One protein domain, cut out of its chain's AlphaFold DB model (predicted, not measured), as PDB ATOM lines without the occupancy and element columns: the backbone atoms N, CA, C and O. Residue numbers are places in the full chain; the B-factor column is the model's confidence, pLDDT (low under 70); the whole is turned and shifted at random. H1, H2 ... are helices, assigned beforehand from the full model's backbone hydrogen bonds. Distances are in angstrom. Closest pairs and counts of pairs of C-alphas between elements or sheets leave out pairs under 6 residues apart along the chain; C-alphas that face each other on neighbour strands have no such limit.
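This is residues 20 to 69 of the 386 residues of an uncharacterized protein of Rhizobium leguminosarum (UniProt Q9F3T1). Three short helices touch one another, their centres making a triangle, and cross at wide angles to form a small cluster. From it the long loop of residues 46 to 60 runs out to Leu 55 at one end of the longest axis and folds back before H3. The printed part has 50 residues with three named helices, H1, H2 and H3 in chain order, and no named strand; the class is all helix. It is compact, with a radius of gyration of the C-alphas of 10.1 A, and elongated, spanning 32 by 20 by 19 A.

Start with H1, residues 20 to 30, the longest helix by residues. Look next at H2, residues 36 to 45: the two form a helical hairpin and touch, opposite ways at a steep tilt of 40 degrees, with the closest C-alphas, those of His 29 and Thr 36, 7.1 A apart. H3, residues 61 to 69, touches H1 about perpendicular, at 88 degrees; their closest C-alphas, of Leu 26 and Leu 68, are 6.3 A apart. H3 also touches H2, opposite ways at a steep tilt of 66 degrees, the closest C-alphas being those of Thr 40 and Lys 61 at 5.7 A. The helix packing is mostly crossed. In H1, H2 and H3 every backbone O i to N i+4 pair is within hydrogen-bond range.

Find C-alpha 20 at (199.404, 188.193, 193.928); from there H1 runs 15.2 A to C-alpha 30. H2 begins at C-alpha 36, (195.106, 170.984, 193.711), and runs 14.2 A to C-alpha 45. H3 runs 12.2 A from C-alpha 61 to C-alpha 69 at (193.914, 177.020, 184.204).

The two C-alphas farthest apart, of His 31 and Leu 55, are 31.7 A apart. The printed part has no cut. The link H1 to H2 is tight and the link H2 to H3 is long. Look at residues 49 to 59 for pLDDT under 70; the mean of the printed part is 76.4.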
ATOM      1  N   SER A  20     198.422 188.775 193.004       74.25
ATOM      2  CA  SER A  20     199.404 188.193 193.928       74.25
ATOM      3  C   SER A  20     199.004 186.809 194.442       74.25
ATOM      4  O   SER A  20     199.837 185.903 194.413       74.25
ATOM      5  N   LEU A  21     197.734 186.589 194.820       77.69
ATOM      6  CA  LEU A  21     197.279 185.252 195.230       77.69
ATOM      7  C   LEU A  21     197.389 184.272 194.061       77.69
ATOM      8  O   LEU A  21     197.815 183.133 194.230       77.69
ATOM      9  N   ARG A  22     197.065 184.727 192.846       77.00
ATOM     10  CA  ARG A  22     197.191 183.890 191.649       77.00
ATOM     11  C   ARG A  22     198.620 183.454 191.401       77.00
ATOM     12  O   ARG A  22     198.856 182.267 191.193       77.00
ATOM     13  N   ARG A  23     199.569 184.387 191.465       76.50
ATOM     14  CA  ARG A  23     200.999 184.077 191.345       76.50
ATOM     15  C   ARG A  23     201.450 183.095 192.424       76.50
ATOM     16  O   ARG A  23     202.116 182.120 192.093       76.50
ATOM     17  N   PHE A  24     201.018 183.291 193.668       82.25
ATOM     18  CA  PHE A  24     201.323 182.385 194.774       82.25
ATOM     19  C   PHE A  24     200.786 180.965 194.538       82.25
ATOM     20  O   PHE A  24     201.539 179.994 194.603       82.25
ATOM     21  N   CYS A  25     199.509 180.827 194.168       84.81
ATOM     22  CA  CYS A  25     198.902 179.535 193.848       84.81
ATOM     23  C   CYS A  25     199.587 178.841 192.661       84.81
ATOM     24  O   CYS A  25     199.803 177.629 192.703       84.81
ATOM     25  N   LEU A  26     199.940 179.593 191.614       82.50
ATOM     26  CA  LEU A  26     200.678 179.073 190.460       82.50
ATOM     27  C   LEU A  26     202.086 178.617 190.854       82.50
ATOM     28  O   LEU A  26     202.511 177.545 190.431       82.50
ATOM     29  N   MET A  27     202.785 179.370 191.704       83.00
ATOM     30  CA  MET A  27     204.098 178.987 192.223       83.00
ATOM     31  C   MET A  27     204.019 177.689 193.030       83.00
ATOM     32  O   MET A  27     204.708 176.722 192.697       83.00
ATOM     33  N   LEU A  28     203.115 177.605 194.009       87.31
ATOM     34  CA  LEU A  28     202.943 176.392 194.809       87.31
ATOM     35  C   LEU A  28     202.555 175.188 193.945       87.31
ATOM     36  O   LEU A  28     203.059 174.080 194.144       87.31
ATOM     37  N   HIS A  29     201.664 175.384 192.972       87.38
ATOM     38  CA  HIS A  29     201.205 174.290 192.128       87.38
ATOM     39  C   HIS A  29     202.278 173.816 191.140       87.38
ATOM     40  O   HIS A  29     202.478 172.604 191.001       87.38
ATOM     41  N   SER A  30     202.944 174.738 190.444       80.25
ATOM     42  CA  SER A  30     203.867 174.421 189.351       80.25
ATOM     43  C   SER A  30     205.283 174.116 189.840       80.25
ATOM     44  O   SER A  30     205.856 173.117 189.407       80.25
ATOM     45  N   HIS A  31     205.822 174.908 190.775       77.88
ATOM     46  CA  HIS A  31     207.164 174.705 191.348       77.88
ATOM     47  C   HIS A  31     207.123 173.873 192.614       77.88
ATOM     48  O   HIS A  31     207.775 172.834 192.681       77.88
ATOM     49  N   GLY A  32     206.284 174.270 193.574       84.81
ATOM     50  CA  GLY A  32     206.159 173.602 194.875       84.81
ATOM     51  C   GLY A  32     205.547 172.198 194.816       84.81
ATOM     52  O   GLY A  32     205.424 171.533 195.840       84.81
ATOM     53  N   GLN A  33     205.140 171.731 193.630       88.50
ATOM     54  CA  GLN A  33     204.512 170.425 193.411       88.50
ATOM     55  C   GLN A  33     203.250 170.195 194.264       88.50
ATOM     56  O   GLN A  33     202.801 169.061 194.427       88.50
ATOM     57  N   VAL A  34     202.600 171.252 194.754       90.56
ATOM     58  CA  VAL A  34     201.398 171.131 195.584       90.56
ATOM     59  C   VAL A  34     200.227 170.655 194.719       90.56
ATOM     60  O   VAL A  34     199.953 171.185 193.634       90.56
ATOM     61  N   THR A  35     199.538 169.596 195.149       90.31
ATOM     62  CA  THR A  35     198.361 169.079 194.432       90.31
ATOM     63  C   THR A  35     197.199 170.057 194.570       90.31
ATOM     64  O   THR A  35     197.112 170.785 195.552       90.31
ATOM     65  N   THR A  36     196.265 170.078 193.616       88.69
ATOM     66  CA  THR A  36     195.106 170.984 193.711       88.69
ATOM     67  C   THR A  36     194.283 170.727 194.975       88.69
ATOM     68  O   THR A  36     193.781 171.673 195.567       88.69
ATOM     69  N   GLN A  37     194.192 169.470 195.428       88.69
ATOM     70  CA  GLN A  37     193.528 169.135 196.691       88.69
ATOM     71  C   GLN A  37     194.228 169.803 197.879       88.69
ATOM     72  O   GLN A  37     193.578 170.516 198.630       88.69
ATOM     73  N   ARG A  38     195.551 169.633 198.003       90.44
ATOM     74  CA  ARG A  38     196.332 170.246 199.086       90.44
ATOM     75  C   ARG A  38     196.295 171.766 199.027       90.44
ATOM     76  O   ARG A  38     196.163 172.399 200.058       90.44
ATOM     77  N   LEU A  39     196.364 172.344 197.829       89.62
ATOM     78  CA  LEU A  39     196.255 173.787 197.652       89.62
ATOM     79  C   LEU A  39     194.884 174.302 198.107       89.62
ATOM     80  O   LEU A  39     194.814 175.350 198.724       89.62
ATOM     81  N   THR A  40     193.812 173.551 197.839       87.69
ATOM     82  CA  THR A  40     192.458 173.894 198.306       87.69
ATOM     83  C   THR A  40     192.390 173.883 199.832       87.69
ATOM     84  O   THR A  40     191.913 174.845 200.413       87.69
ATOM     85  N   THR A  41     192.915 172.832 200.472       88.50
ATOM     86  CA  THR A  41     192.993 172.741 201.938       88.50
ATOM     87  C   THR A  41     193.798 173.900 202.524       88.50
ATOM     88  O   THR A  41     193.266 174.632 203.340       88.50
ATOM     89  N   LEU A  42     195.010 174.150 202.015       88.19
ATOM     90  CA  LEU A  42     195.864 175.244 202.488       88.19
ATOM     91  C   LEU A  42     195.171 176.604 202.405       88.19
ATOM     92  O   LEU A  42     195.260 177.378 203.346       88.19
ATOM     93  N   LEU A  43     194.496 176.895 201.289       85.38
ATOM     94  CA  LEU A  43     193.776 178.156 201.118       85.38
ATOM     95  C   LEU A  43     192.619 178.283 202.113       85.38
ATOM     96  O   LEU A  43     192.450 179.348 202.693       85.38
ATOM     97  N   ASN A  44     191.868 177.208 202.351       83.25
ATOM     98  CA  ASN A  44     190.778 177.221 203.326       83.25
ATOM     99  C   ASN A  44     191.294 177.382 204.764       83.25
ATOM    100  O   ASN A  44     190.725 178.164 205.517       83.25
ATOM    101  N   ASP A  45     192.393 176.713 205.122       84.44
ATOM    102  CA  ASP A  45     192.974 176.766 206.471       84.44
ATOM    103  C   ASP A  45     193.493 178.169 206.828       84.44
ATOM    104  O   ASP A  45     193.443 178.571 207.988       84.44
ATOM    105  N   VAL A  46     193.958 178.945 205.837       82.38
ATOM    106  CA  VAL A  46     194.373 180.348 206.033       82.38
ATOM    107  C   VAL A  46     193.235 181.361 205.832       82.38
ATOM    108  O   VAL A  46     193.491 182.563 205.787       82.38
ATOM    109  N   GLY A  47     191.989 180.900 205.676       74.38
ATOM    110  CA  GLY A  47     190.811 181.758 205.501       74.38
ATOM    111  C   GLY A  47     190.706 182.443 204.132       74.38
ATOM    112  O   GLY A  47     190.041 183.469 204.008       74.38
ATOM    113  N   VAL A  48     191.368 181.916 203.093       72.94
ATOM    114  CA  VAL A  48     191.326 182.471 201.732       72.94
ATOM    115  C   VAL A  48     190.111 181.957 200.957       72.94
ATOM    116  O   VAL A  48     190.018 180.786 200.584       72.94
ATOM    117  N   GLU A  49     189.215 182.876 200.608       66.94
ATOM    118  CA  GLU A  49     187.971 182.599 199.885       66.94
ATOM    119  C   GLU A  49     188.091 182.857 198.370       66.94
ATOM    120  O   GLU A  49     187.999 183.985 197.890       66.94
ATOM    121  N   ILE A  50     188.240 181.819 197.543       61.84
ATOM    122  CA  ILE A  50     188.237 182.004 196.078       61.84
ATOM    123  C   ILE A  50     186.796 181.993 195.558       61.84
ATOM    124  O   ILE A  50     186.314 180.967 195.075       61.84
ATOM    125  N   THR A  51     186.097 183.127 195.626       56.50
ATOM    126  CA  THR A  51     184.700 183.223 195.175       56.50
ATOM    127  C   THR A  51     184.467 184.070 193.933       56.50
ATOM    128  O   THR A  51     185.164 185.038 193.644       56.50
ATOM    129  N   ALA A  52     183.454 183.663 193.161       47.75
ATOM    130  CA  ALA A  52     182.900 184.429 192.042       47.75
ATOM    131  C   ALA A  52     181.630 185.213 192.434       47.75
ATOM    132  O   ALA A  52     181.123 185.987 191.629       47.75
ATOM    133  N   SER A  53     181.120 185.006 193.653       44.91
ATOM    134  CA  SER A  53     179.938 185.658 194.215       44.91
ATOM    135  C   SER A  53     180.063 185.751 195.737       44.91
ATOM    136  O   SER A  53     180.684 184.896 196.365       44.91
ATOM    137  N   SER A  54     179.438 186.769 196.325       41.84
ATOM    138  CA  SER A  54     179.494 187.127 197.751       41.84
ATOM    139  C   SER A  54     178.843 186.118 198.721       41.84
ATOM    140  O   SER A  54     178.536 186.487 199.847       41.84
ATOM    141  N   LEU A  55     178.567 184.881 198.288       43.62
ATOM    142  CA  LEU A  55     177.762 183.887 199.021       43.62
ATOM    143  C   LEU A  55     178.477 182.548 199.280       43.62
ATOM    144  O   LEU A  55     177.862 181.633 199.816       43.62
ATOM    145  N   ALA A  56     179.755 182.400 198.921       47.16
ATOM    146  CA  ALA A  56     180.538 181.222 199.307       47.16
ATOM    147  C   ALA A  56     181.698 181.654 200.217       47.16
ATOM    148  O   ALA A  56     182.415 182.585 199.883       47.16
ATOM    149  N   MET A  57     181.886 180.982 201.352       49.31
ATOM    150  CA  MET A  57     182.981 181.274 202.295       49.31
ATOM    151  C   MET A  57     184.157 180.289 202.195       49.31
ATOM    152  O   MET A  57     185.043 180.270 203.038       49.31
ATOM    153  N   ILE A  58     184.175 179.405 201.189       56.97
ATOM    154  CA  ILE A  58     185.162 178.315 201.097       56.97
ATOM    155  C   ILE A  58     185.641 178.166 199.650       56.97
ATOM    156  O   ILE A  58     184.829 178.063 198.722       56.97
ATOM    157  N   ALA A  59     186.960 178.110 199.439       61.78
ATOM    158  CA  ALA A  59     187.529 177.784 198.140       61.78
ATOM    159  C   ALA A  59     187.234 176.314 197.801       61.78
ATOM    160  O   ALA A  59     187.649 175.380 198.489       61.78
ATOM    161  N   THR A  60     186.529 176.083 196.694       76.12
ATOM    162  CA  THR A  60     186.322 174.736 196.155       76.12
ATOM    163  C   THR A  60     187.489 174.328 195.263       76.12
ATOM    164  O   THR A  60     188.070 175.135 194.530       76.12
ATOM    165  N   LYS A  61     187.764 173.022 195.202       80.06
ATOM    166  CA  LYS A  61     188.749 172.453 194.269       80.06
ATOM    167  C   LYS A  61     188.500 172.891 192.823       80.06
ATOM    168  O   LYS A  61     189.447 173.141 192.082       80.06
ATOM    169  N   ARG A  62     187.233 173.008 192.411       80.75
ATOM    170  CA  ARG A  62     186.852 173.453 191.062       80.75
ATOM    171  C   ARG A  62     187.245 174.910 190.812       80.75
ATOM    172  O   ARG A  62     187.778 175.202 189.744       80.75
ATOM    173  N   GLN A  63     187.033 175.798 191.784       78.38
ATOM    174  CA  GLN A  63     187.467 177.197 191.698       78.38
ATOM    175  C   GLN A  63     188.992 177.302 191.631       78.38
ATOM    176  O   GLN A  63     189.499 178.020 190.774       78.38
ATOM    177  N   VAL A  64     189.723 176.524 192.435       82.62
ATOM    178  CA  VAL A  64     191.196 176.473 192.391       82.62
ATOM    179  C   VAL A  64     191.696 175.967 191.033       82.62
ATOM    180  O   VAL A  64     192.595 176.562 190.447       82.62
ATOM    181  N   ILE A  65     191.098 174.906 190.476       84.25
ATOM    182  CA  ILE A  65     191.438 174.423 189.123       84.25
ATOM    183  C   ILE A  65     191.219 175.528 188.094       84.25
ATOM    184  O   ILE A  65     192.100 175.781 187.274       84.25
ATOM    185  N   ARG A  66     190.065 176.194 188.138       82.50
ATOM    186  CA  ARG A  66     189.735 177.285 187.222       82.50
ATOM    187  C   ARG A  66     190.755 178.424 187.321       82.50
ATOM    188  O   ARG A  66     191.307 178.854 186.316       82.50
ATOM    189  N   PHE A  67     191.106 178.812 188.540       80.06
ATOM    190  CA  PHE A  67     192.095 179.846 188.839       80.06
ATOM    191  C   PHE A  67     193.501 179.546 188.287       80.06
ATOM    192  O   PHE A  67     194.194 180.452 187.815       80.06
ATOM    193  N   LEU A  68     193.897 178.268 188.302       82.81
ATOM    194  CA  LEU A  68     195.177 177.785 187.775       82.81
ATOM    195  C   LEU A  68     195.183 177.583 186.251       82.81
ATOM    196  O   LEU A  68     196.258 177.482 185.666       82.81
ATOM    197  N   THR A  69     194.016 177.459 185.610       83.62
ATOM    198  CA  THR A  69     193.914 177.020 184.204       83.62
ATOM    199  C   THR A  69     193.303 178.049 183.257       83.62
ATOM    200  O   THR A  69     193.424 177.899 182.045       83.62
TER     201      THR A  69